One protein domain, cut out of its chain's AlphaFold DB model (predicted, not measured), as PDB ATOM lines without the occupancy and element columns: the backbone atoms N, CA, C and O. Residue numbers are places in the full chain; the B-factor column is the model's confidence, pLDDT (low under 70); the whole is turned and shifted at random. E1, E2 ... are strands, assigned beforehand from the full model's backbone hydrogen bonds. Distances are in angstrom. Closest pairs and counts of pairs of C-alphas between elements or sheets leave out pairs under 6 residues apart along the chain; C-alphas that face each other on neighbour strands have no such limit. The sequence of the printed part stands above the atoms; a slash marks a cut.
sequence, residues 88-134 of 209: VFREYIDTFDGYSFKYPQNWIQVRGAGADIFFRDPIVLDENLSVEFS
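This is residues 88 to 134 of the 209 residues of the protein "PsbP domain-containing protein" of Eutrema salsugineum (UniProt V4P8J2). Two antiparallel hairpins of strands, E1 with E2 and E3 with E4, lie loosely one over the other as two small layers, their named strands staying apart. A long loop, residues 105 to 116, crosses from one hairpin to the other, and residues 108 to 109 in it pair briefly with E3. The printed part has 47 residues with no named helix and four named strands in the order E1, E2, E3, E4; the class is all strand, though under half of the residues, 20 of 47, are in named elements. The whole is compact, with a radius of gyration of the C-alphas of 10.8 A, and only just flat, with spans of 30 by 24 by 13 A.

E1, residues 89 to 94, runs 16.3 A from C-alpha 89 at (-15.988, -26.416, -25.175). E2, residues 99 to 104, runs 17.0 A. E3, residues 117 to 120, is 10.4 A long. E4, residues 128 to 131, is 10.5 A long and ends with C-alpha 131 at (-32.252, -30.760, -22.510).

E1 and E2 form a hairpin, antiparallel at 155 degrees between their directions; N 92 and O 101 are within hydrogen-bond range at 2.8 A. E3 and E4 form a hairpin, antiparallel at 174 degrees; N 119 and O 129 are within hydrogen-bond range at 2.8 A. Residues 108 to 109 pair antiparallel with residues 119 to 120 of E3. E2 is only just apart from E3 and from E4, with closest C-alphas 8.3 A away in each case. E1 is apart from E3 and E4.

The C-alphas of Val 88 and Ser 134, the two farthest apart, are 30.4 A from each other. The printed part has no cut. The link from E2 to E3 is long, that from E1 to E2 tight, that from E3 to E4 short. The mean pLDDT of the printed part is 92.3, and no printed residue is under 70.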
ATOM      1  N   VAL A  88     -12.510 -27.147 -28.042       87.38
ATOM      2  CA  VAL A  88     -12.879 -25.965 -27.288       87.38
ATOM      3  C   VAL A  88     -14.341 -26.181 -26.946       87.38
ATOM      4  O   VAL A  88     -15.190 -26.262 -27.832       87.38
ATOM      5  N   PHE A  89     -14.623 -26.368 -25.665       92.62
ATOM      6  CA  PHE A  89     -15.988 -26.416 -25.175       92.62
ATOM      7  C   PHE A  89     -16.446 -24.999 -24.849       92.62
ATOM      8  O   PHE A  89     -15.696 -24.210 -24.269       92.62
ATOM      9  N   ARG A  90     -17.691 -24.692 -25.200       92.75
ATOM     10  CA  ARG A  90     -18.393 -23.484 -24.782       92.75
ATOM     11  C   ARG A  90     -19.319 -23.811 -23.628       92.75
ATOM     12  O   ARG A  90     -19.877 -24.900 -23.571       92.75
ATOM     13  N   GLU A  91     -19.498 -22.854 -22.733       94.31
ATOM     14  CA  GLU A  91     -20.475 -22.941 -21.657       94.31
ATOM     15  C   GLU A  91     -21.806 -22.313 -22.089       94.31
ATOM     16  O   GLU A  91     -21.838 -21.205 -22.631       94.31
ATOM     17  N   TYR A  92     -22.892 -23.044 -21.866       94.94
ATOM     18  CA  TYR A  92     -24.259 -22.546 -21.928       94.94
ATOM     19  C   TYR A  92     -24.763 -22.352 -20.498       94.94
ATOM     20  O   TYR A  92     -24.601 -23.244 -19.665       94.94
ATOM     21  N   ILE A  93     -25.364 -21.197 -20.224       95.31
ATOM     22  CA  ILE A  93     -25.927 -20.848 -18.919       95.31
ATOM     23  C   ILE A  93     -27.344 -20.347 -19.162       95.31
ATOM     24  O   ILE A  93     -27.521 -19.313 -19.808       95.31
ATOM     25  N   ASP A  94     -28.327 -21.062 -18.624       94.25
ATOM     26  CA  ASP A  94     -29.706 -20.602 -18.583       94.25
ATOM     27  C   ASP A  94     -30.041 -20.059 -17.198       94.25
ATOM     28  O   ASP A  94     -30.127 -20.793 -16.210       94.25
ATOM     29  N   THR A  95     -30.218 -18.744 -17.115       94.50
ATOM     30  CA  THR A  95     -30.565 -18.079 -15.858       94.50
ATOM     31  C   THR A  95     -32.049 -18.177 -15.516       94.50
ATOM     32  O   THR A  95     -32.399 -17.912 -14.368       94.50
ATOM     33  N   PHE A  96     -32.917 -18.497 -16.480       91.81
ATOM     34  CA  PHE A  96     -34.358 -18.602 -16.238       91.81
ATOM     35  C   PHE A  96     -34.706 -19.956 -15.624       91.81
ATOM     36  O   PHE A  96     -35.375 -19.994 -14.592       91.81
ATOM     37  N   ASP A  97     -34.176 -21.036 -16.198       89.50
ATOM     38  CA  ASP A  97     -34.429 -22.404 -15.726       89.50
ATOM     39  C   ASP A  97     -33.335 -22.936 -14.782       89.50
ATOM     40  O   ASP A  97     -33.499 -23.966 -14.126       89.50
ATOM     41  N   GLY A  98     -32.224 -22.204 -14.641       91.38
ATOM     42  CA  GLY A  98     -31.232 -22.426 -13.586       91.38
ATOM     43  C   GLY A  98     -30.301 -23.612 -13.830       91.38
ATOM     44  O   GLY A  98     -29.902 -24.284 -12.875       91.38
ATOM     45  N   TYR A  99     -29.944 -23.875 -15.086       92.31
ATOM     46  CA  TYR A  99     -29.009 -24.937 -15.454       92.31
ATOM     47  C   TYR A  99     -27.868 -24.411 -16.326       92.31
ATOM     48  O   TYR A  99     -27.962 -23.373 -16.980       92.31
ATOM     49  N   SER A 100     -26.750 -25.132 -16.319       93.69
ATOM     50  CA  SER A 100     -25.603 -24.826 -17.168       93.69
ATOM     51  C   SER A 100     -24.890 -26.103 -17.580       93.69
ATOM     52  O   SER A 100     -24.902 -27.099 -16.854       93.69
ATOM     53  N   PHE A 101     -24.302 -26.095 -18.771       94.00
ATOM     54  CA  PHE A 101     -23.530 -27.223 -19.274       94.00
ATOM     55  C   PHE A 101     -22.534 -26.777 -20.339       94.00
ATOM     56  O   PHE A 101     -22.635 -25.692 -20.914       94.00
ATOM     57  N   LYS A 102     -21.552 -27.635 -20.610       94.94
ATOM     58  CA  LYS A 102     -20.547 -27.413 -21.647       94.94
ATOM     59  C   LYS A 102     -20.881 -28.220 -22.892       94.94
ATOM     60  O   LYS A 102     -21.286 -29.374 -22.785       94.94
ATOM     61  N   TYR A 103     -20.674 -27.626 -24.059       94.56
ATOM     62  CA  TYR A 103     -20.934 -28.257 -25.349       94.56
ATOM     63  C   TYR A 103     -19.844 -27.900 -26.371       94.56
ATOM     64  O   TYR A 103     -19.118 -26.920 -26.171       94.56
ATOM     65  N   PRO A 104     -19.664 -28.689 -27.442       94.81
ATOM     66  CA  PRO A 104     -18.642 -28.411 -28.447       94.81
ATOM     67  C   PRO A 104     -18.860 -27.057 -29.136       94.81
ATOM     68  O   PRO A 104     -19.965 -26.730 -29.566       94.81
ATOM     69  N   GLN A 105     -17.795 -26.265 -29.278       92.00
ATOM     70  CA  GLN A 105     -17.852 -24.914 -29.854       92.00
ATOM     71  C   GLN A 105     -18.431 -24.870 -31.279       92.00
ATOM     72  O   GLN A 105     -18.983 -23.844 -31.677       92.00
ATOM     73  N   ASN A 106     -18.269 -25.942 -32.056       91.62
ATOM     74  CA  ASN A 106     -18.703 -26.031 -33.451       91.62
ATOM     75  C   ASN A 106     -20.188 -26.399 -33.618       91.62
ATOM     76  O   ASN A 106     -20.672 -26.420 -34.749       91.62
ATOM     77  N   TRP A 107     -20.911 -26.686 -32.534       95.00
ATOM     78  CA  TRP A 107     -22.324 -27.060 -32.601       95.00
ATOM     79  C   TRP A 107     -23.240 -25.841 -32.692       95.00
ATOM     80  O   TRP A 107     -22.980 -24.785 -32.106       95.00
ATOM     81  N   ILE A 108     -24.346 -25.998 -33.421       93.88
ATOM     82  CA  ILE A 108     -25.337 -24.940 -33.638       93.88
ATOM     83  C   ILE A 108     -26.591 -25.187 -32.804       93.88
ATOM     84  O   ILE A 108     -27.055 -26.319 -32.678       93.88
ATOM     85  N   GLN A 109     -27.165 -24.113 -32.260       95.00
ATOM     86  CA  GLN A 109     -28.463 -24.173 -31.598       95.00
ATOM     87  C   GLN A 109     -29.575 -24.231 -32.646       95.00
ATOM     88  O   GLN A 109     -29.636 -23.392 -33.548       95.00
ATOM     89  N   VAL A 110     -30.494 -25.176 -32.497       94.00
ATOM     90  CA  VAL A 110     -31.657 -25.327 -33.372       94.00
ATOM     91  C   VAL A 110     -32.918 -25.017 -32.574       94.00
ATOM     92  O   VAL A 110     -33.159 -25.582 -31.511       94.00
ATOM     93  N   ARG A 111     -33.738 -24.096 -33.086       92.81
ATOM     94  CA  ARG A 111     -35.018 -23.710 -32.476       92.81
ATOM     95  C   ARG A 111     -36.169 -24.523 -33.075       92.81
ATOM     96  O   ARG A 111     -36.102 -24.920 -34.236       92.81
ATOM     97  N   GLY A 112     -37.230 -24.734 -32.295       87.75
ATOM     98  CA  GLY A 112     -38.448 -25.423 -32.749       87.75
ATOM     99  C   GLY A 112     -38.443 -26.948 -32.595       87.75
ATOM    100  O   GLY A 112     -39.306 -27.604 -33.164       87.75
ATOM    101  N   ALA A 113     -37.501 -27.515 -31.833       82.94
ATOM    102  CA  ALA A 113     -37.413 -28.957 -31.583       82.94
ATOM    103  C   ALA A 113     -38.353 -29.466 -30.469       82.94
ATOM    104  O   ALA A 113     -38.402 -30.663 -30.222       82.94
ATOM    105  N   GLY A 114     -39.076 -28.578 -29.776       85.81
ATOM    106  CA  GLY A 114     -39.941 -28.939 -28.643       85.81
ATOM    107  C   GLY A 114     -39.201 -29.187 -27.323       85.81
ATOM    108  O   GLY A 114     -39.840 -29.200 -26.281       85.81
ATOM    109  N   ALA A 115     -37.873 -29.314 -27.360       90.94
ATOM    110  CA  ALA A 115     -36.997 -29.270 -26.193       90.94
ATOM    111  C   ALA A 115     -36.713 -27.821 -25.764       90.94
ATOM    112  O   ALA A 115     -36.859 -26.892 -26.567       90.94
ATOM    113  N   ASP A 116     -36.256 -27.643 -24.526       92.38
ATOM    114  CA  ASP A 116     -35.850 -26.332 -24.015       92.38
ATOM    115  C   ASP A 116     -34.610 -25.812 -24.765       92.38
ATOM    116  O   ASP A 116     -34.604 -24.735 -25.376       92.38
ATOM    117  N   ILE A 117     -33.595 -26.674 -24.862       94.62
ATOM    118  CA  ILE A 117     -32.397 -26.447 -25.667       94.62
ATOM    119  C   ILE A 117     -32.122 -27.649 -26.565       94.62
ATOM    120  O   ILE A 117     -32.262 -28.800 -26.154       94.62
ATOM    121  N   PHE A 118     -31.702 -27.379 -27.801       95.62
ATOM    122  CA  PHE A 118     -31.262 -28.403 -28.742       95.62
ATOM    123  C   PHE A 118     -30.050 -27.911 -29.534       95.62
ATOM    124  O   PHE A 118     -30.122 -26.902 -30.244       95.62
ATOM    125  N   PHE A 119     -28.938 -28.628 -29.401       95.94
ATOM    126  CA  PHE A 119     -27.701 -28.426 -30.143       95.94
ATOM    127  C   PHE A 119     -27.426 -29.631 -31.040       95.94
ATOM    128  O   PHE A 119     -27.709 -30.768 -30.668       95.94
ATOM    129  N   ARG A 120     -26.842 -29.385 -32.212       95.19
ATOM    130  CA  ARG A 120     -26.378 -30.450 -33.110       95.19
ATOM    131  C   ARG A 120     -25.139 -30.034 -33.883       95.19
ATOM    132  O   ARG A 120     -24.935 -28.836 -34.125       95.19
ATOM    133  N   ASP A 121     -24.364 -31.018 -34.319       95.19
ATOM    134  CA  ASP A 121     -23.264 -30.777 -35.244       95.19
ATOM    135  C   ASP A 121     -23.820 -30.406 -36.641       95.19
ATOM    136  O   ASP A 121     -24.760 -31.040 -37.131       95.19
ATOM    137  N   PRO A 122     -23.308 -29.348 -37.299       93.38
ATOM    138  CA  PRO A 122     -23.737 -28.974 -38.648       93.38
ATOM    139  C   PRO A 122     -23.277 -29.950 -39.747       93.38
ATOM    140  O   PRO A 122     -23.848 -29.930 -40.837       93.38
ATOM    141  N   ILE A 123     -22.250 -30.764 -39.485       92.56
ATOM    142  CA  ILE A 123     -21.672 -31.744 -40.412       92.56
ATOM    143  C   ILE A 123     -22.212 -33.144 -40.096       92.56
ATOM    144  O   ILE A 123     -22.720 -33.816 -40.994       92.56
ATOM    145  N   VAL A 124     -22.136 -33.575 -38.832       93.38
ATOM    146  CA  VAL A 124     -22.573 -34.913 -38.389       93.38
ATOM    147  C   VAL A 124     -23.926 -34.819 -37.681       93.38
ATOM    148  O   VAL A 124     -24.011 -34.711 -36.466       93.38
ATOM    149  N   LEU A 125     -25.016 -34.869 -38.449       88.94
ATOM    150  CA  LEU A 125     -26.367 -34.607 -37.925       88.94
ATOM    151  C   LEU A 125     -26.855 -35.603 -36.856       88.94
ATOM    152  O   LEU A 125     -27.790 -35.282 -36.122       88.94
ATOM    153  N   ASP A 126     -26.245 -36.786 -36.778       89.12
ATOM    154  CA  ASP A 126     -26.573 -37.808 -35.780       89.12
ATOM    155  C   ASP A 126     -26.020 -37.457 -34.387       89.12
ATOM    156  O   ASP A 126     -26.533 -37.945 -33.379       89.12
ATOM    157  N   GLU A 127     -25.036 -36.557 -34.305       93.06
ATOM    158  CA  GLU A 127     -24.497 -36.043 -33.047       93.06
ATOM    159  C   GLU A 127     -25.286 -34.818 -32.582       93.06
ATOM    160  O   GLU A 127     -25.333 -33.766 -33.233       93.06
ATOM    161  N   ASN A 128     -25.942 -34.958 -31.434       94.06
ATOM    162  CA  ASN A 128     -26.812 -33.931 -30.890       94.06
ATOM    163  C   ASN A 128     -26.872 -33.975 -29.358       94.06
ATOM    164  O   ASN A 128     -26.441 -34.934 -28.719       94.06
ATOM    165  N   LEU A 129     -27.391 -32.895 -28.781       94.75
ATOM    166  CA  LEU A 129     -27.656 -32.746 -27.356       94.75
ATOM    167  C   LEU A 129     -28.953 -31.969 -27.184       94.75
ATOM    168  O   LEU A 129     -29.101 -30.863 -27.708       94.75
ATOM    169  N   SER A 130     -29.871 -32.526 -26.405       93.19
ATOM    170  CA  SER A 130     -31.103 -31.869 -25.973       93.19
ATOM    171  C   SER A 130     -31.200 -31.848 -24.453       93.19
ATOM    172  O   SER A 130     -30.828 -32.827 -23.806       93.19
ATOM    173  N   VAL A 131     -31.765 -30.777 -23.898       94.12
ATOM    174  CA  VAL A 131     -32.252 -30.760 -22.510       94.12
ATOM    175  C   VAL A 131     -33.759 -30.558 -22.539       94.12
ATOM    176  O   VAL A 131     -34.272 -29.704 -23.265       94.12
ATOM    177  N   GLU A 132     -34.463 -31.375 -21.764       90.75
ATOM    178  CA  GLU A 132     -35.915 -31.362 -21.659       90.75
ATOM    179  C   GLU A 132     -36.328 -31.271 -20.191       90.75
ATOM    180  O   GLU A 132     -35.713 -31.887 -19.317       90.75
ATOM    181  N   PHE A 133     -37.392 -30.511 -19.935       86.38
ATOM    182  CA  PHE A 133     -37.985 -30.375 -18.615       86.38
ATOM    183  C   PHE A 133     -39.342 -31.058 -18.567       86.38
ATOM    184  O   PHE A 133     -40.286 -30.679 -19.260       86.38
ATOM    185  N   SER A 134     -39.475 -32.020 -17.658       82.44
ATOM    186  CA  SER A 134     -40.791 -32.480 -17.239       82.44
ATOM    187  C   SER A 134     -41.462 -31.389 -16.410       82.44
ATOM    188  O   SER A 134     -40.875 -30.883 -15.449       82.44
TER     189      SER A 134